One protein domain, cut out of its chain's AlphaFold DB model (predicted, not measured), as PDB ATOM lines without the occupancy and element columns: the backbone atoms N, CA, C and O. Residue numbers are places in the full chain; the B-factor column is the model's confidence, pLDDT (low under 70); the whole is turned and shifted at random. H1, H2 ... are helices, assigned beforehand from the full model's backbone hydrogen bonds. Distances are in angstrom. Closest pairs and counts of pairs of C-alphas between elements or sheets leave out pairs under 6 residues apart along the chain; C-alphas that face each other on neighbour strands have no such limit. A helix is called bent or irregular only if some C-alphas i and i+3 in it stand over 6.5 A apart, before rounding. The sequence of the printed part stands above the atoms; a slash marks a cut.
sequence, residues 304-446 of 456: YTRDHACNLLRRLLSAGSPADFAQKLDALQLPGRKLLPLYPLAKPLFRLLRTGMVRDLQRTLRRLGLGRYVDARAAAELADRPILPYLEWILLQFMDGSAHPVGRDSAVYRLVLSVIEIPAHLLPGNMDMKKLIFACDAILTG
ATOM      1  N   TYR A 304      16.862  -1.769  74.529       97.88
ATOM      2  CA  TYR A 304      17.793  -1.870  75.652       97.88
ATOM      3  C   TYR A 304      17.874  -0.566  76.441       97.88
ATOM      4  O   TYR A 304      17.668  -0.550  77.655       97.88
ATOM      5  N   THR A 305      18.121   0.546  75.747       98.00
ATOM      6  CA  THR A 305      18.222   1.864  76.386       98.00
ATOM      7  C   THR A 305      16.886   2.332  76.957       98.00
ATOM      8  O   THR A 305      16.870   2.946  78.022       98.00
ATOM      9  N   ARG A 306      15.751   1.968  76.339       97.69
ATOM     10  CA  ARG A 306      14.409   2.174  76.910       97.69
ATOM     11  C   ARG A 306      14.276   1.484  78.260       97.69
ATOM     12  O   ARG A 306      13.821   2.107  79.218       97.69
ATOM     13  N   ASP A 307      14.656   0.210  78.350       97.19
ATOM     14  CA  ASP A 307      14.594  -0.520  79.618       97.19
ATOM     15  C   ASP A 307      15.516   0.112  80.667       97.19
ATOM     16  O   ASP A 307      15.096   0.315  81.808       97.19
ATOM     17  N   HIS A 308      16.729   0.513  80.271       96.44
ATOM     18  CA  HIS A 308      17.666   1.247  81.128       96.44
ATOM     19  C   HIS A 308      17.061   2.553  81.671       96.44
ATOM     20  O   HIS A 308      17.047   2.762  82.886       96.44
ATOM     21  N   ALA A 309      16.465   3.380  80.809       96.69
ATOM     22  CA  ALA A 309      15.792   4.616  81.204       96.69
ATOM     23  C   ALA A 309      14.610   4.350  82.154       96.69
ATOM     24  O   ALA A 309      14.521   4.943  83.233       96.69
ATOM     25  N   CYS A 310      13.731   3.395  81.831       96.75
ATOM     26  CA  CYS A 310      12.628   3.004  82.714       96.75
ATOM     27  C   CYS A 310      13.121   2.442  84.058       96.75
ATOM     28  O   CYS A 310      12.464   2.612  85.093       96.75
ATOM     29  N   ASN A 311      14.296   1.806  84.085       94.56
ATOM     30  CA  ASN A 311      14.890   1.290  85.312       94.56
ATOM     31  C   ASN A 311      15.273   2.397  86.304       94.56
ATOM     32  O   ASN A 311      15.244   2.119  87.503       94.56
ATOM     33  N   LEU A 312      15.513   3.640  85.869       92.50
ATOM     34  CA  LEU A 312      15.685   4.792  86.771       92.50
ATOM     35  C   LEU A 312      14.463   4.959  87.682       92.50
ATOM     36  O   LEU A 312      14.565   4.985  88.914       92.50
ATOM     37  N   LEU A 313      13.277   4.968  87.068       93.25
ATOM     38  CA  LEU A 313      12.004   5.064  87.769       93.25
ATOM     39  C   LEU A 313      11.744   3.811  88.617       93.25
ATOM     40  O   LEU A 313      11.446   3.909  89.811       93.25
ATOM     41  N   ARG A 314      11.880   2.615  88.031       95.00
ATOM     42  CA  ARG A 314      11.594   1.347  88.726       95.00
ATOM     43  C   ARG A 314      12.485   1.149  89.951       95.00
ATOM     44  O   ARG A 314      11.993   0.687  90.987       95.00
ATOM     45  N   ARG A 315      13.774   1.502  89.870       91.00
ATOM     46  CA  ARG A 315      14.729   1.393  90.986       91.00
ATOM     47  C   ARG A 315      14.334   2.314  92.131       91.00
ATOM     48  O   ARG A 315      14.304   1.845  93.276       91.00
ATOM     49  N   LEU A 316      13.973   3.565  91.839       90.75
ATOM     50  CA  LEU A 316      13.482   4.513  92.840       90.75
ATOM     51  C   LEU A 316      12.204   3.998  93.522       90.75
ATOM     52  O   LEU A 316      12.154   3.899  94.749       90.75
ATOM     53  N   LEU A 317      11.209   3.572  92.735       93.31
ATOM     54  CA  LEU A 317       9.939   3.031  93.244       93.31
ATOM     55  C   LEU A 317      10.102   1.718  94.030       93.31
ATOM     56  O   LEU A 317       9.228   1.339  94.811       93.31
ATOM     57  N   SER A 318      11.221   1.017  93.846       92.06
ATOM     58  CA  SER A 318      11.542  -0.235  94.540       92.06
ATOM     59  C   SER A 318      12.424  -0.029  95.778       92.06
ATOM     60  O   SER A 318      13.073  -0.972  96.226       92.06
ATOM     61  N   ALA A 319      12.494   1.188  96.335       89.81
ATOM     62  CA  ALA A 319      13.215   1.451  97.580       89.81
ATOM     63  C   ALA A 319      12.698   0.571  98.738       89.81
ATOM     64  O   ALA A 319      11.537   0.669  99.141       89.81
ATOM     65  N   GLY A 320      13.558  -0.317  99.256       86.94
ATOM     66  CA  GLY A 320      13.157  -1.362 100.213       86.94
ATOM     67  C   GLY A 320      13.261  -0.953 101.687       86.94
ATOM     68  O   GLY A 320      12.544  -1.477 102.546       86.94
ATOM     69  N   SER A 321      14.131   0.008 101.993       91.88
ATOM     70  CA  SER A 321      14.413   0.493 103.344       91.88
ATOM     71  C   SER A 321      14.627   2.014 103.347       91.88
ATOM     72  O   SER A 321      14.887   2.586 102.288       91.88
ATOM     73  N   PRO A 322      14.561   2.684 104.515       93.00
ATOM     74  CA  PRO A 322      14.875   4.110 104.602       93.00
ATOM     75  C   PRO A 322      16.293   4.432 104.092       93.00
ATOM     76  O   PRO A 322      16.491   5.417 103.388       93.00
ATOM     77  N   ALA A 323      17.274   3.573 104.394       91.56
ATOM     78  CA  ALA A 323      18.651   3.749 103.934       91.56
ATOM     79  C   ALA A 323      18.779   3.606 102.407       91.56
ATOM     80  O   ALA A 323      19.453   4.415 101.777       91.56
ATOM     81  N   ASP A 324      18.102   2.621 101.807       90.19
ATOM     82  CA  ASP A 324      18.080   2.435 100.348       90.19
ATOM     83  C   ASP A 324      17.365   3.599  99.639       90.19
ATOM     84  O   ASP A 324      17.818   4.060  98.597       90.19
ATOM     85  N   PHE A 325      16.293   4.133 100.236       92.44
ATOM     86  CA  PHE A 325      15.604   5.328  99.742       92.44
ATOM     87  C   PHE A 325      16.520   6.556  99.715       92.44
ATOM     88  O   PHE A 325      16.626   7.204  98.678       92.44
ATOM     89  N   ALA A 326      17.220   6.846 100.818       92.00
ATOM     90  CA  ALA A 326      18.166   7.958 100.862       92.00
ATOM     91  C   ALA A 326      19.291   7.791  99.831       92.00
ATOM     92  O   ALA A 326      19.542   8.719  99.073       92.00
ATOM     93  N   GLN A 327      19.893   6.599  99.733       89.38
ATOM     94  CA  GLN A 327      20.962   6.332  98.763       89.38
ATOM     95  C   GLN A 327      20.512   6.533  97.314       89.38
ATOM     96  O   GLN A 327      21.249   7.109  96.522       89.38
ATOM     97  N   LYS A 328      19.309   6.071  96.954       90.44
ATOM     98  CA  LYS A 328      18.763   6.246  95.599       90.44
ATOM     99  C   LYS A 328      18.466   7.708  95.280       90.44
ATOM    100  O   LYS A 328      18.690   8.130  94.153       90.44
ATOM    101  N   LEU A 329      17.991   8.477  96.259       89.81
ATOM    102  CA  LEU A 329      17.804   9.918  96.103       89.81
ATOM    103  C   LEU A 329      19.143  10.645  95.943       89.81
ATOM    104  O   LEU A 329      19.277  11.427  95.011       89.81
ATOM    105  N   ASP A 330      20.133  10.338  96.785       88.38
ATOM    106  CA  ASP A 330      21.477  10.922  96.684       88.38
ATOM    107  C   ASP A 330      22.115  10.606  95.318       88.38
ATOM    108  O   ASP A 330      22.730  11.473  94.702       88.38
ATOM    109  N   ALA A 331      21.910   9.390  94.796       85.38
ATOM    110  CA  ALA A 331      22.381   8.990  93.469       85.38
ATOM    111  C   ALA A 331      21.695   9.765  92.323       85.38
ATOM    112  O   ALA A 331      22.311   9.977  91.280       85.38
ATOM    113  N   LEU A 332      20.454  10.221  92.526       84.56
ATOM    114  CA  LEU A 332      19.721  11.134  91.634       84.56
ATOM    115  C   LEU A 332      20.037  12.616  91.916       84.56
ATOM    116  O   LEU A 332      19.298  13.493  91.478       84.56
ATOM    117  N   GLN A 333      21.093  12.904  92.687       83.88
ATOM    118  CA  GLN A 333      21.492  14.251  93.115       83.88
ATOM    119  C   GLN A 333      20.431  14.992  93.953       83.88
ATOM    120  O   GLN A 333      20.476  16.212  94.119       83.88
ATOM    121  N   LEU A 334      19.482  14.259  94.537       86.69
ATOM    122  CA  LEU A 334      18.496  14.783  95.478       86.69
ATOM    123  C   LEU A 334      19.012  14.622  96.914       86.69
ATOM    124  O   LEU A 334      19.713  13.660  97.208       86.69
ATOM    125  N   PRO A 335      18.651  15.510  97.858       87.56
ATOM    126  CA  PRO A 335      19.168  15.449  99.222       87.56
ATOM    127  C   PRO A 335      18.491  14.325 100.026       87.56
ATOM    128  O   PRO A 335      17.601  14.573 100.847       87.56
ATOM    129  N   GLY A 336      18.926  13.081  99.827       90.00
ATOM    130  CA  GLY A 336      18.328  11.868 100.378       90.00
ATOM    131  C   GLY A 336      18.226  11.892 101.897       90.00
ATOM    132  O   GLY A 336      17.168  11.591 102.453       90.00
ATOM    133  N   ARG A 337      19.266  12.375 102.589       90.06
ATOM    134  CA  ARG A 337      19.236  12.557 104.053       90.06
ATOM    135  C   ARG A 337      18.139  13.523 104.519       90.06
ATOM    136  O   ARG A 337      17.532  13.280 105.559       90.06
ATOM    137  N   LYS A 338      17.882  14.609 103.778       92.44
ATOM    138  CA  LYS A 338      16.833  15.591 104.122       92.44
ATOM    139  C   LYS A 338      15.435  15.052 103.826       92.44
ATOM    140  O   LYS A 338      14.493  15.394 104.530       92.44
ATOM    141  N   LEU A 339      15.308  14.208 102.803       91.31
ATOM    142  CA  LEU A 339      14.038  13.629 102.359       91.31
ATOM    143  C   LEU A 339      13.677  12.329 103.090       91.31
ATOM    144  O   LEU A 339      12.528  11.898 103.037       91.31
ATOM    145  N   LEU A 340      14.618  11.731 103.824       92.06
ATOM    146  CA  LEU A 340      14.423  10.508 104.604       92.06
ATOM    147  C   LEU A 340      13.151  10.496 105.482       92.06
ATOM    148  O   LEU A 340      12.462   9.471 105.472       92.06
ATOM    149  N   PRO A 341      12.765  11.585 106.188       94.94
ATOM    150  CA  PRO A 341      11.532  11.614 106.981       94.94
ATOM    151  C   PRO A 341      10.248  11.395 106.166       94.94
ATOM    152  O   PRO A 341       9.227  11.019 106.732       94.94
ATOM    153  N   LEU A 342      10.287  11.593 104.842       91.25
ATOM    154  CA  LEU A 342       9.151  11.373 103.942       91.25
ATOM    155  C   LEU A 342       8.964   9.897 103.568       91.25
ATOM    156  O   LEU A 342       7.912   9.536 103.042       91.25
ATOM    157  N   TYR A 343       9.940   9.025 103.846       93.06
ATOM    158  CA  TYR A 343       9.895   7.616 103.440       93.06
ATOM    159  C   TYR A 343       8.624   6.859 103.884       93.06
ATOM    160  O   TYR A 343       8.067   6.133 103.058       93.06
ATOM    161  N   PRO A 344       8.095   7.018 105.118       93.44
ATOM    162  CA  PRO A 344       6.860   6.344 105.529       93.44
ATOM    163  C   PRO A 344       5.638   6.720 104.677       93.44
ATOM    164  O   PRO A 344       4.753   5.887 104.491       93.44
ATOM    165  N   LEU A 345       5.607   7.944 104.136       90.69
ATOM    166  CA  LEU A 345       4.564   8.423 103.223       90.69
ATOM    167  C   LEU A 345       4.850   8.010 101.772       90.69
ATOM    168  O   LEU A 345       3.937   7.626 101.044       90.69
ATOM    169  N   ALA A 346       6.121   8.031 101.363       90.50
ATOM    170  CA  ALA A 346       6.548   7.654 100.020       90.50
ATOM    171  C   ALA A 346       6.373   6.153  99.752       90.50
ATOM    172  O   ALA A 346       5.891   5.778  98.691       90.50
ATOM    173  N   LYS A 347       6.693   5.274 100.710       94.00
ATOM    174  CA  LYS A 347       6.627   3.810 100.549       94.00
ATOM    175  C   LYS A 347       5.263   3.279 100.063       94.00
ATOM    176  O   LYS A 347       5.250   2.511  99.097       94.00
ATOM    177  N   PRO A 348       4.111   3.617 100.684       93.88
ATOM    178  CA  PRO A 348       2.811   3.160 100.191       93.88
ATOM    179  C   PRO A 348       2.473   3.749  98.816       93.88
ATOM    180  O   PRO A 348       1.943   3.024  97.974       93.88
ATOM    181  N   LEU A 349       2.830   5.013  98.561       92.50
ATOM    182  CA  LEU A 349       2.658   5.639  97.250       92.50
ATOM    183  C   LEU A 349       3.496   4.927  96.182       92.50
ATOM    184  O   LEU A 349       2.974   4.564  95.139       92.50
ATOM    185  N   PHE A 350       4.765   4.632  96.453       94.56
ATOM    186  CA  PHE A 350       5.649   3.920  95.531       94.56
ATOM    187  C   PHE A 350       5.119   2.525  95.205       94.56
ATOM    188  O   PHE A 350       5.116   2.116  94.046       94.56
ATOM    189  N   ARG A 351       4.590   1.805  96.204       95.56
ATOM    190  CA  ARG A 351       3.923   0.518  95.974       95.56
ATOM    191  C   ARG A 351       2.704   0.665  95.060       95.56
ATOM    192  O   ARG A 351       2.533  -0.161  94.162       95.56
ATOM    193  N   LEU A 352       1.882   1.690  95.285       96.00
ATOM    194  CA  LEU A 352       0.722   2.000  94.452       96.00
ATOM    195  C   LEU A 352       1.142   2.322  93.012       96.00
ATOM    196  O   LEU A 352       0.613   1.714  92.094       96.00
ATOM    197  N   LEU A 353       2.127   3.199  92.810       95.88
ATOM    198  CA  LEU A 353       2.624   3.550  91.476       95.88
ATOM    199  C   LEU A 353       3.232   2.341  90.746       95.88
ATOM    200  O   LEU A 353       3.040   2.190  89.545       95.88
ATOM    201  N   ARG A 354       3.920   1.451  91.473       95.94
ATOM    202  CA  ARG A 354       4.595   0.272  90.906       95.94
ATOM    203  C   ARG A 354       3.652  -0.875  90.541       95.94
ATOM    204  O   ARG A 354       3.931  -1.601  89.597       95.94
ATOM    205  N   THR A 355       2.599  -1.105  91.324       96.31
ATOM    206  CA  THR A 355       1.772  -2.331  91.215       96.31
ATOM    207  C   THR A 355       0.271  -2.082  91.124       96.31
ATOM    208  O   THR A 355      -0.486  -3.020  90.895       96.31
ATOM    209  N   GLY A 356      -0.171  -0.844  91.328       97.31
ATOM    210  CA  GLY A 356      -1.580  -0.479  91.332       97.31
ATOM    211  C   GLY A 356      -2.137  -0.188  89.944       97.31
ATOM    212  O   GLY A 356      -1.410   0.092  88.985       97.31
ATOM    213  N   MET A 357      -3.464  -0.216  89.872       98.12
ATOM    214  CA  MET A 357      -4.233   0.237  88.717       98.12
ATOM    215  C   MET A 357      -4.707   1.682  88.913       98.12
ATOM    216  O   MET A 357      -4.768   2.185  90.038       98.12
ATOM    217  N   VAL A 358      -5.132   2.350  87.837       97.25
ATOM    218  CA  VAL A 358      -5.702   3.710  87.903       97.25
ATOM    219  C   VAL A 358      -6.863   3.799  88.902       97.25
ATOM    220  O   VAL A 358      -6.955   4.772  89.654       97.25
ATOM    221  N   ARG A 359      -7.714   2.765  89.005       96.75
ATOM    222  CA  ARG A 359      -8.789   2.726  90.015       96.75
ATOM    223  C   ARG A 359      -8.271   2.795  91.453       96.75
ATOM    224  O   ARG A 359      -8.930   3.376  92.314       96.75
ATOM    225  N   ASP A 360      -7.102   2.219  91.731       96.75
ATOM    226  CA  ASP A 360      -6.499   2.225  93.065       96.75
ATOM    227  C   ASP A 360      -5.926   3.603  93.396       96.75
ATOM    228  O   ASP A 360      -6.097   4.086  94.520       96.75
ATOM    229  N   LEU A 361      -5.333   4.280  92.406       94.81
ATOM    230  CA  LEU A 361      -4.938   5.683  92.523       94.81
ATOM    231  C   LEU A 361      -6.149   6.567  92.803       94.81
ATOM    232  O   LEU A 361      -6.144   7.321  93.775       94.81
ATOM    233  N   GLN A 362      -7.224   6.407  92.033       94.62
ATOM    234  CA  GLN A 362      -8.449   7.175  92.223       94.62
ATOM    235  C   GLN A 362      -9.054   6.950  93.619       94.62
ATOM    236  O   GLN A 362      -9.411   7.912  94.301       94.62
ATOM    237  N   ARG A 363      -9.143   5.695  94.085       95.12
ATOM    238  CA  ARG A 363      -9.609   5.370  95.447       95.12
ATOM    239  C   ARG A 363      -8.723   6.006  96.514       95.12
ATOM    240  O   ARG A 363      -9.248   6.537  97.491       95.12
ATOM    241  N   THR A 364      -7.405   5.964  96.332       94.50
ATOM    242  CA  THR A 364      -6.436   6.550  97.267       94.50
ATOM    243  C   THR A 364      -6.606   8.067  97.342       94.50
ATOM    244  O   THR A 364      -6.797   8.602  98.430       94.50
ATOM    245  N   LEU A 365      -6.662   8.755  96.199       93.88
ATOM    246  CA  LEU A 365      -6.881  10.203  96.139       93.88
ATOM    247  C   LEU A 365      -8.242  10.606  96.722       93.88
ATOM    248  O   LEU A 365      -8.324  11.595  97.447       93.88
ATOM    249  N   ARG A 366      -9.310   9.827  96.498       93.81
ATOM    250  CA  ARG A 366     -10.618  10.050  97.147       93.81
ATOM    251  C   ARG A 366     -10.537   9.945  98.670       93.81
ATOM    252  O   ARG A 366     -11.064  10.819  99.349       93.81
ATOM    253  N   ARG A 367      -9.853   8.928  99.206       93.44
ATOM    254  CA  ARG A 367      -9.648   8.767 100.661       93.44
ATOM    255  C   ARG A 367      -8.867   9.928 101.279       93.44
ATOM    256  O   ARG A 367      -9.108  10.260 102.431       93.44
ATOM    257  N   LEU A 368      -7.973  10.549 100.512       91.69
ATOM    258  CA  LEU A 368      -7.201  11.723 100.924       91.69
ATOM    259  C   LEU A 368      -7.947  13.058 100.715       91.69
ATOM    260  O   LEU A 368      -7.374  14.114 100.952       91.69
ATOM    261  N   GLY A 369      -9.203  13.042 100.245       92.94
ATOM    262  CA  GLY A 369      -9.971  14.260  99.947       92.94
ATOM    263  C   GLY A 369      -9.557  14.980  98.655       92.94
ATOM    264  O   GLY A 369     -10.052  16.067  98.366       92.94
ATOM    265  N   LEU A 370      -8.682  14.369  97.853       93.75
ATOM    266  CA  LEU A 370      -8.122  14.922  96.614       93.75
ATOM    267  C   LEU A 370      -8.846  14.428  95.357       93.75
ATOM    268  O   LEU A 370      -8.640  14.955  94.272       93.75
ATOM    269  N   GLY A 371      -9.733  13.439  95.491       90.25
ATOM    270  CA  GLY A 371     -10.441  12.841  94.355       90.25
ATOM    271  C   GLY A 371     -11.328  13.807  93.562       90.25
ATOM    272  O   GLY A 371     -11.664  13.494  92.428       90.25
ATOM    273  N   ARG A 372     -11.682  14.969  94.132       92.19
ATOM    274  CA  ARG A 372     -12.432  16.036  93.444       92.19
ATOM    275  C   ARG A 372     -11.636  16.747  92.346       92.19
ATOM    276  O   ARG A 372     -12.245  17.392  91.508       92.19
ATOM    277  N   TYR A 373     -10.307  16.647  92.383       93.06
ATOM    278  CA  TYR A 373      -9.413  17.266  91.402       93.06
ATOM    279  C   TYR A 373      -9.093  16.337  90.227       93.06
ATOM    280  O   TYR A 373      -8.542  16.787  89.238       93.06
ATOM    281  N   VAL A 374      -9.431  15.048  90.323       94.25
ATOM    282  CA  VAL A 374      -9.110  14.051  89.293       94.25
ATOM    283  C   VAL A 374     -10.254  13.957  88.288       94.25
ATOM    284  O   VAL A 374     -11.413  13.834  88.692       94.25
ATOM    285  N   ASP A 375      -9.941  13.913  86.992       95.81
ATOM    286  CA  ASP A 375     -10.947  13.704  85.947       95.81
ATOM    287  C   ASP A 375     -11.616  12.328  86.116       95.81
ATOM    288  O   ASP A 375     -11.032  11.268  85.869       95.81
ATOM    289  N   ALA A 376     -12.871  12.337  86.574       93.44
ATOM    290  CA  ALA A 376     -13.594  11.119  86.917       93.44
ATOM    291  C   ALA A 376     -13.903  10.242  85.697       93.44
ATOM    292  O   ALA A 376     -13.936   9.018  85.835       93.44
ATOM    293  N   ARG A 377     -14.119  10.850  84.523       95.88
ATOM    294  CA  ARG A 377     -14.433  10.130  83.283       95.88
ATOM    295  C   ARG A 377     -13.190   9.425  82.761       95.88
ATOM    296  O   ARG A 377     -13.248   8.233  82.483       95.88
ATOM    297  N   ALA A 378     -12.070  10.139  82.694       96.50
ATOM    298  CA  ALA A 378     -10.785   9.586  82.290       96.50
ATOM    299  C   ALA A 378     -10.318   8.478  83.247       96.50
ATOM    300  O   ALA A 378      -9.913   7.404  82.812       96.50
ATOM    301  N   ALA A 379     -10.452   8.695  84.560       95.44
ATOM    302  CA  ALA A 379     -10.115   7.683  85.556       95.44
ATOM    303  C   ALA A 379     -11.006   6.430  85.471       95.44
ATOM    304  O   ALA A 379     -10.528   5.334  85.755       95.44
ATOM    305  N   ALA A 380     -12.283   6.570  85.094       96.38
ATOM    306  CA  ALA A 380     -13.182   5.435  84.881       96.38
ATOM    307  C   ALA A 380     -12.839   4.661  83.600       96.38
ATOM    308  O   ALA A 380     -12.800   3.436  83.618       96.38
ATOM    309  N   GLU A 381     -12.542   5.372  82.511       97.69
ATOM    310  CA  GLU A 381     -12.141   4.785  81.228       97.69
ATOM    311  C   GLU A 381     -10.833   3.987  81.340       97.69
ATOM    312  O   GLU A 381     -10.695   2.908  80.766       97.69
ATOM    313  N   LEU A 382      -9.886   4.489  82.134       97.50
ATOM    314  CA  LEU A 382      -8.569   3.881  82.325       97.50
ATOM    315  C   LEU A 382      -8.471   3.023  83.595       97.50
ATOM    316  O   LEU A 382      -7.381   2.576  83.935       97.50
ATOM    317  N   ALA A 383      -9.586   2.765  84.288       97.06
ATOM    318  CA  ALA A 383      -9.633   2.180  85.634       97.06
ATOM    319  C   ALA A 383      -8.809   0.891  85.804       97.06
ATOM    320  O   ALA A 383      -8.188   0.684  86.852       97.06
ATOM    321  N   ASP A 384      -8.797   0.053  84.767       97.44
ATOM    322  CA  ASP A 384      -8.210  -1.289  84.761       97.44
ATOM    323  C   ASP A 384      -6.778  -1.305  84.203       97.44
ATOM    324  O   ASP A 384      -6.143  -2.356  84.114       97.44
ATOM    325  N   ARG A 385      -6.247  -0.132  83.840       97.75
ATOM    326  CA  ARG A 385      -4.886   0.021  83.333       97.75
ATOM    327  C   ARG A 385      -3.887   0.134  84.495       97.75
ATOM    328  O   ARG A 385      -4.179   0.811  85.487       97.75
ATOM    329  N   PRO A 386      -2.711  -0.511  84.402       97.81
ATOM    330  CA  PRO A 386      -1.634  -0.342  85.377       97.81
ATOM    331  C   PRO A 386      -1.047   1.076  85.312       97.81
ATOM    332  O   PRO A 386      -0.985   1.671  84.241       97.81
ATOM    333  N   ILE A 387      -0.591   1.607  86.451       97.50
ATOM    334  CA  ILE A 387      -0.047   2.977  86.537       97.50
ATOM    335  C   ILE A 387       1.373   3.065  85.968       97.50
ATOM    336  O   ILE A 387       1.678   4.000  85.232       97.50
ATOM    337  N   LEU A 388       2.237   2.103  86.308       97.19
ATOM    338  CA  LEU A 388       3.666   2.155  85.995       97.19
ATOM    339  C   LEU A 388       3.967   2.411  84.502       97.19
ATOM    340  O   LEU A 388       4.773   3.302  84.240       97.19
ATOM    341  N   PRO A 389       3.293   1.761  83.529       96.25
ATOM    342  CA  PRO A 389       3.536   2.045  82.114       96.25
ATOM    343  C   PRO A 389       3.262   3.493  81.695       96.25
ATOM    344  O   PRO A 389       3.931   3.984  80.797       96.25
ATOM    345  N   TYR A 390       2.332   4.206  82.345       95.88
ATOM    346  CA  TYR A 390       2.116   5.630  82.062       95.88
ATOM    347  C   TYR A 390       3.264   6.495  82.575       95.88
ATOM    348  O   TYR A 390       3.650   7.443  81.906       95.88
ATOM    349  N   LEU A 391       3.821   6.174  83.745       96.56
ATOM    350  CA  LEU A 391       4.973   6.901  84.284       96.56
ATOM    351  C   LEU A 391       6.228   6.667  83.436       96.56
ATOM    352  O   LEU A 391       6.973   7.605  83.173       96.56
ATOM    353  N   GLU A 392       6.440   5.422  83.004       97.19
ATOM    354  CA  GLU A 392       7.511   5.061  82.075       97.19
ATOM    355  C   GLU A 392       7.337   5.784  80.744       97.19
ATOM    356  O   GLU A 392       8.268   6.425  80.277       97.19
ATOM    357  N   TRP A 393       6.130   5.771  80.181       96.00
ATOM    358  CA  TRP A 393       5.827   6.500  78.956       96.00
ATOM    359  C   TRP A 393       6.079   8.010  79.089       96.00
ATOM    360  O   TRP A 393       6.736   8.573  78.224       96.00
ATOM    361  N   ILE A 394       5.657   8.664  80.179       96.56
ATOM    362  CA  ILE A 394       5.935  10.095  80.418       96.56
ATOM    363  C   ILE A 394       7.445  10.374  80.452       96.56
ATOM    364  O   ILE A 394       7.895  11.360  79.873       96.56
ATOM    365  N   LEU A 395       8.227   9.514  81.116       96.38
ATOM    366  CA  LEU A 395       9.686   9.638  81.152       96.38
ATOM    367  C   LEU A 395      10.294   9.507  79.750       96.38
ATOM    368  O   LEU A 395      11.135  10.316  79.377       96.38
ATOM    369  N   LEU A 396       9.854   8.522  78.965       97.19
ATOM    370  CA  LEU A 396      10.362   8.310  77.609       97.19
ATOM    371  C   LEU A 396      10.007   9.489  76.691       97.19
ATOM    372  O   LEU A 396      10.903  10.015  76.045       97.19
ATOM    373  N   GLN A 397       8.767   9.990  76.740       95.88
ATOM    374  CA  GLN A 397       8.320  11.183  76.001       95.88
ATOM    375  C   GLN A 397       9.128  12.443  76.344       95.88
ATOM    376  O   GLN A 397       9.296  13.340  75.516       95.88
ATOM    377  N   PHE A 398       9.600  12.555  77.588       95.88
ATOM    378  CA  PHE A 398      10.471  13.655  77.988       95.88
ATOM    379  C   PHE A 398      11.826  13.576  77.269       95.88
ATOM    380  O   PHE A 398      12.320  14.607  76.819       95.88
ATOM    381  N   MET A 399      12.375  12.368  77.112       96.31
ATOM    382  CA  MET A 399      13.695  12.105  76.527       96.31
ATOM    383  C   MET A 399      13.689  12.072  74.992       96.31
ATOM    384  O   MET A 399      14.572  12.647  74.366       96.31
ATOM    385  N   ASP A 400      12.697  11.432  74.372       95.75
ATOM    386  CA  ASP A 400      12.651  11.195  72.921       95.75
ATOM    387  C   ASP A 400      11.939  12.291  72.122       95.75
ATOM    388  O   ASP A 400      11.630  12.097  70.949       95.75
ATOM    389  N   GLY A 401      11.674  13.449  72.725       93.81
ATOM    390  CA  GLY A 401      10.995  14.534  72.022       93.81
ATOM    391  C   GLY A 401       9.525  14.254  71.768       93.81
ATOM    392  O   GLY A 401       8.989  14.645  70.739       93.81
ATOM    393  N   SER A 402       8.867  13.571  72.701       94.38
ATOM    394  CA  SER A 402       7.466  13.185  72.600       94.38
ATOM    395  C   SER A 402       7.145  12.388  71.336       94.38
ATOM    396  O   SER A 402       6.166  12.701  70.663       94.38
ATOM    397  N   ALA A 403       7.914  11.342  71.023       92.12
ATOM    398  CA  ALA A 403       7.742  10.551  69.797       92.12
ATOM    399  C   ALA A 403       6.329   9.938  69.629       92.12
ATOM    400  O   ALA A 403       5.903   9.621  68.515       92.12
ATOM    401  N   HIS A 404       5.572   9.789  70.721       93.19
ATOM    402  CA  HIS A 404       4.173   9.356  70.724       93.19
ATOM    403  C   HIS A 404       3.274  10.364  71.463       93.19
ATOM    404  O   HIS A 404       2.792  10.074  72.566       93.19
ATOM    405  N   PRO A 405       3.055  11.568  70.901       94.19
ATOM    406  CA  PRO A 405       2.286  12.608  71.570       94.19
ATOM    407  C   PRO A 405       0.803  12.227  71.645       94.19
ATOM    408  O   PRO A 405       0.286  11.468  70.822       94.19
ATOM    409  N   VAL A 406       0.093  12.771  72.632       95.31
ATOM    410  CA  VAL A 406      -1.351  12.563  72.804       95.31
ATOM    411  C   VAL A 406      -2.131  13.864  72.669       95.31
ATOM    412  O   VAL A 406      -1.686  14.931  73.089       95.31
ATOM    413  N   GLY A 407      -3.347  13.760  72.128       95.06
ATOM    414  CA  GLY A 407      -4.298  14.868  72.095       95.06
ATOM    415  C   GLY A 407      -4.751  15.277  73.499       95.06
ATOM    416  O   GLY A 407      -4.916  14.431  74.388       95.06
ATOM    417  N   ARG A 408      -4.991  16.581  73.693       95.38
ATOM    418  CA  ARG A 408      -5.450  17.159  74.972       95.38
ATOM    419  C   ARG A 408      -6.856  16.691  75.385       95.38
ATOM    420  O   ARG A 408      -7.244  16.796  76.544       95.38
ATOM    421  N   ASP A 409      -7.622  16.146  74.451       94.50
ATOM    422  CA  ASP A 409      -8.936  15.537  74.663       94.50
ATOM    423  C   ASP A 409      -8.860  14.072  75.139       94.50
ATOM    424  O   ASP A 409      -9.815  13.555  75.740       94.50
ATOM    425  N   SER A 410      -7.714  13.411  74.938       96.69
ATOM    426  CA  SER A 410      -7.512  12.010  75.305       96.69
ATOM    427  C   SER A 410      -7.709  11.763  76.804       96.69
ATOM    428  O   SER A 410      -7.396  12.595  77.661       96.69
ATOM    429  N   ALA A 411      -8.215  10.577  77.150       96.69
ATOM    430  CA  ALA A 411      -8.378  10.184  78.547       96.69
ATOM    431  C   ALA A 411      -7.038  10.150  79.297       96.69
ATOM    432  O   ALA A 411      -6.981  10.523  80.464       96.69
ATOM    433  N   VAL A 412      -5.953   9.746  78.632       95.81
ATOM    434  CA  VAL A 412      -4.619   9.688  79.246       95.81
ATOM    435  C   VAL A 412      -4.132  11.086  79.608       95.81
ATOM    436  O   VAL A 412      -3.748  11.299  80.756       95.81
ATOM    437  N   TYR A 413      -4.223  12.045  78.679       97.19
ATOM    438  CA  TYR A 413      -3.851  13.433  78.948       97.19
ATOM    439  C   TYR A 413      -4.644  14.000  80.128       97.19
ATOM    440  O   TYR A 413      -4.053  14.437  81.114       97.19
ATOM    441  N   ARG A 414      -5.982  13.919  80.071       97.19
ATOM    442  CA  ARG A 414      -6.861  14.462  81.120       97.19
ATOM    443  C   ARG A 414      -6.593  13.824  82.480       97.19
ATOM    444  O   ARG A 414      -6.566  14.524  83.489       97.19
ATOM    445  N   LEU A 415      -6.353  12.511  82.522       96.69
ATOM    446  CA  LEU A 415      -5.996  11.822  83.758       96.69
ATOM    447  C   LEU A 415      -4.669  12.343  84.323       96.69
ATOM    448  O   LEU A 415      -4.637  12.739  85.487       96.69
ATOM    449  N   VAL A 416      -3.598  12.350  83.524       95.81
ATOM    450  CA  VAL A 416      -2.257  12.749  83.980       95.81
ATOM    451  C   VAL A 416      -2.251  14.205  84.443       95.81
ATOM    452  O   VAL A 416      -1.826  14.469  85.568       95.81
ATOM    453  N   LEU A 417      -2.787  15.130  83.638       96.06
ATOM    454  CA  LEU A 417      -2.857  16.549  83.996       96.06
ATOM    455  C   LEU A 417      -3.648  16.767  85.286       96.06
ATOM    456  O   LEU A 417      -3.136  17.400  86.203       96.06
ATOM    457  N   SER A 418      -4.827  16.149  85.422       95.69
ATOM    458  CA  SER A 418      -5.653  16.302  86.629       95.69
ATOM    459  C   SER A 418      -4.954  15.828  87.913       95.69
ATOM    460  O   SER A 418      -5.225  16.332  89.001       95.69
ATOM    461  N   VAL A 419      -4.017  14.875  87.810       94.44
ATOM    462  CA  VAL A 419      -3.187  14.429  88.941       94.44
ATOM    463  C   VAL A 419      -2.031  15.403  89.199       94.44
ATOM    464  O   VAL A 419      -1.759  15.721  90.359       94.44
ATOM    465  N   ILE A 420      -1.372  15.900  88.148       93.81
ATOM    466  CA  ILE A 420      -0.268  16.875  88.234       93.81
ATOM    467  C   ILE A 420      -0.737  18.254  88.724       93.81
ATOM    468  O   ILE A 420       0.039  18.985  89.332       93.81
ATOM    469  N   GLU A 421      -2.009  18.598  88.537       94.25
ATOM    470  CA  GLU A 421      -2.612  19.845  89.021       94.25
ATOM    471  C   GLU A 421      -2.867  19.857  90.538       94.25
ATOM    472  O   GLU A 421      -2.955  20.925  91.151       94.25
ATOM    473  N   ILE A 422      -2.947  18.685  91.186       93.75
ATOM    474  CA  ILE A 422      -3.274  18.570  92.617       93.75
ATOM    475  C   ILE A 422      -2.352  19.431  93.503       93.75
ATOM    476  O   ILE A 422      -2.875  20.199  94.318       93.75
ATOM    477  N   PRO A 423      -1.009  19.376  93.378       90.12
ATOM    478  CA  PRO A 423      -0.119  20.242  94.148       90.12
ATOM    479  C   PRO A 423      -0.381  21.738  93.943       90.12
ATOM    480  O   PRO A 423      -0.315  22.494  94.909       90.12
ATOM    481  N   ALA A 424      -0.727  22.173  92.725       90.56
ATOM    482  CA  ALA A 424      -1.038  23.575  92.442       90.56
ATOM    483  C   ALA A 424      -2.336  24.025  93.131       90.56
ATOM    484  O   ALA A 424      -2.418  25.157  93.608       90.56
ATOM    485  N   HIS A 425      -3.329  23.139  93.261       89.94
ATOM    486  CA  HIS A 425      -4.536  23.412  94.046       89.94
ATOM    487  C   HIS A 425      -4.279  23.475  95.554       89.94
ATOM    488  O   HIS A 425      -4.925  24.258  96.252       89.94
ATOM    489  N   LEU A 426      -3.355  22.659  96.065       89.38
ATOM    490  CA  LEU A 426      -2.987  22.653  97.483       89.38
ATOM    491  C   LEU A 426      -2.066  23.823  97.858       89.38
ATOM    492  O   LEU A 426      -2.077  24.267  99.004       89.38
ATOM    493  N   LEU A 427      -1.289  24.334  96.899       89.62
ATOM    494  CA  LEU A 427      -0.311  25.409  97.075       89.62
ATOM    495  C   LEU A 427      -0.501  26.507  96.004       89.62
ATOM    496  O   LEU A 427       0.386  26.717  95.177       89.62
ATOM    497  N   PRO A 428      -1.623  27.256  96.011       83.62
ATOM    498  CA  PRO A 428      -1.994  28.164  94.914       83.62
ATOM    499  C   PRO A 428      -1.015  29.327  94.677       83.62
ATOM    500  O   PRO A 428      -0.959  29.877  93.573       83.62
ATOM    501  N   GLY A 429      -0.235  29.699  95.698       86.31
ATOM    502  CA  GLY A 429       0.821  30.713  95.607       86.31
ATOM    503  C   GLY A 429       2.168  30.188  95.095       86.31
ATOM    504  O   GLY A 429       3.073  30.984  94.863       86.31
ATOM    505  N   ASN A 430       2.330  28.872  94.920       87.81
ATOM    506  CA  ASN A 430       3.583  28.286  94.455       87.81
ATOM    507  C   ASN A 430       3.629  28.270  92.918       87.81
ATOM    508  O   ASN A 430       2.960  27.473  92.259       87.81
ATOM    509  N   MET A 431       4.442  29.160  92.346       87.88
ATOM    510  CA  MET A 431       4.589  29.286  90.894       87.88
ATOM    511  C   MET A 431       5.219  28.054  90.239       87.88
ATOM    512  O   MET A 431       4.895  27.765  89.091       87.88
ATOM    513  N   ASP A 432       6.057  27.295  90.944       86.94
ATOM    514  CA  ASP A 432       6.706  26.113  90.369       86.94
ATOM    515  C   ASP A 432       5.716  24.965  90.152       86.94
ATOM    516  O   ASP A 432       5.834  24.232  89.173       86.94
ATOM    517  N   MET A 433       4.669  24.866  90.977       87.75
ATOM    518  CA  MET A 433       3.586  23.901  90.738       87.75
ATOM    519  C   MET A 433       2.794  24.241  89.473       87.75
ATOM    520  O   MET A 433       2.386  23.340  88.748       87.75
ATOM    521  N   LYS A 434       2.627  25.531  89.155       87.31
ATOM    522  CA  LYS A 434       2.010  25.956  87.886       87.31
ATOM    523  C   LYS A 434       2.914  25.655  86.692       87.31
ATOM    524  O   LYS A 434       2.444  25.155  85.680       87.31
ATOM    525  N   LYS A 435       4.218  25.907  86.824       91.19
ATOM    526  CA  LYS A 435       5.227  25.565  85.807       91.19
ATOM    527  C   LYS A 435       5.265  24.064  85.499       91.19
ATOM    528  O   LYS A 435       5.427  23.689  84.344       91.19
ATOM    529  N   LEU A 436       5.081  23.212  86.510       91.94
ATOM    530  CA  LEU A 436       5.041  21.758  86.333       91.94
ATOM    531  C   LEU A 436       3.881  21.308  85.431       91.94
ATOM    532  O   LEU A 436       4.057  20.383  84.645       91.94
ATOM    533  N   ILE A 437       2.728  21.980  85.507       93.62
ATOM    534  CA  ILE A 437       1.574  21.714  84.634       93.62
ATOM    535  C   ILE A 437       1.954  21.973  83.170       93.62
ATOM    536  O   ILE A 437       1.752  21.102  82.329       93.62
ATOM    537  N   PHE A 438       2.570  23.124  82.875       94.00
ATOM    538  CA  PHE A 438       3.022  23.460  81.519       94.00
ATOM    539  C   PHE A 438       4.110  22.509  81.010       94.00
ATOM    540  O   PHE A 438       4.053  22.068  79.866       94.00
ATOM    541  N   ALA A 439       5.062  22.136  81.868       94.81
ATOM    542  CA  ALA A 439       6.079  21.149  81.518       94.81
ATOM    543  C   ALA A 439       5.451  19.787  81.180       94.81
ATOM    544  O   ALA A 439       5.821  19.156  80.194       94.81
ATOM    545  N   CYS A 440       4.472  19.347  81.975       95.81
ATOM    546  CA  CYS A 440       3.757  18.101  81.726       95.81
ATOM    547  C   CYS A 440       2.942  18.160  80.428       95.81
ATOM    548  O   CYS A 440       2.947  17.193  79.672       95.81
ATOM    549  N   ASP A 441       2.269  19.278  80.139       95.75
ATOM    550  CA  ASP A 441       1.565  19.478  78.867       95.75
ATOM    551  C   ASP A 441       2.517  19.346  77.670       95.75
ATOM    552  O   ASP A 441       2.230  18.573  76.754       95.75
ATOM    553  N   ALA A 442       3.676  20.008  77.711       95.06
ATOM    554  CA  ALA A 442       4.682  19.930  76.651       95.06
ATOM    555  C   ALA A 442       5.218  18.497  76.451       95.06
ATOM    556  O   ALA A 442       5.331  18.029  75.320       95.06
ATOM    557  N   ILE A 443       5.472  17.753  77.535       96.25
ATOM    558  CA  ILE A 443       5.915  16.346  77.465       96.25
ATOM    559  C   ILE A 443       4.851  15.452  76.816       96.25
ATOM    560  O   ILE A 443       5.163  14.588  75.995       96.25
ATOM    561  N   LEU A 444       3.585  15.629  77.186       95.56
ATOM    562  CA  LEU A 444       2.511  14.761  76.709       95.56
ATOM    563  C   LEU A 444       2.108  15.072  75.268       95.56
ATOM    564  O   LEU A 444       1.785  14.158  74.514       95.56
ATOM    565  N   THR A 445       2.097  16.350  74.896       94.94
ATOM    566  CA  THR A 445       1.561  16.808  73.606       94.94
ATOM    567  C   THR A 445       2.624  16.984  72.534       94.94
ATOM    568  O   THR A 445       2.274  17.095  71.365       94.94
ATOM    569  N   GLY A 446       3.901  17.013  72.915       91.44
ATOM    570  CA  GLY A 446       4.983  17.413  72.022       91.44
ATOM    571  C   GLY A 446       5.230  18.916  72.017       91.44
ATOM    572  O   GLY A 446       6.314  19.319  71.644       91.44
TER     573      GLY A 446
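This is residues 304 to 446 of the 456 residues of the protein "Metallophos domain-containing protein" of Clostridiales bacterium (UniProt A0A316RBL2). Nine helices, mostly crossed, form two unequal halves: H1, H2 and the strongly kinked H3 make an arch at one end of the longest axis, and H4 to H9 make the larger half. H6 bridges H1 and H9 between the halves, while the end of H3 leads into H4. The printed part has 143 residues, all helix in class, with H1 to H9 in chain order and no named strand. It is compact and rounded, with a radius of gyration of the C-alphas of 15.5 A and spans of 41 by 38 by 33 A.

H1, residues 304 to 317, starts at C-alpha (17.793, -1.870, 75.652) and measures 19.9 A. H2 is 322 to 331. H3, 336 to 355, measures 23.7 A, kinks by 79 degrees near 343 and is irregular, with C-alphas 338 and 341 7.2 A apart. Then come H4, 358 to 367, H5, 376 to 381, H6, 388 to 399, H7, 411 to 420, and H8, 422 to 426. H9, 431 to 445, measures 21.5 A and ends at C-alpha (1.561, 16.808, 73.606).

H1 and H2 form a helical hairpin, touching through residues 315 to 316 of H1 alone, closest at C-alphas 316 and 328, 6.2 A. H3 touches H2 with residues 336 to 343 alone, C-alphas 326 and 336 being closest at 3.9 A. H3 and H4 only just touch, only at the corner, with 3 pairs of C-alphas within 8 A. H5 touches H7, closest at C-alphas 378 and 411, 4.5 A. H7 and H9 touch at a shallow tilt of 18 degrees, opposite ways, closest at C-alphas 420 and 437, 6.3 A. O i to N i+4 pairs are within hydrogen-bond range throughout H2, H4, H5, H6, H7 and H8, and in 9 of 10 in H1, 9 of 16 in H3 and 10 of 11 in H9.

The C-alphas of Ala 323 and Asp 409 are farthest apart, 41.9 A. The printed part has no cut, and the link from H6 to H7, 11 residues, is long. No printed residue is under 70 in pLDDT.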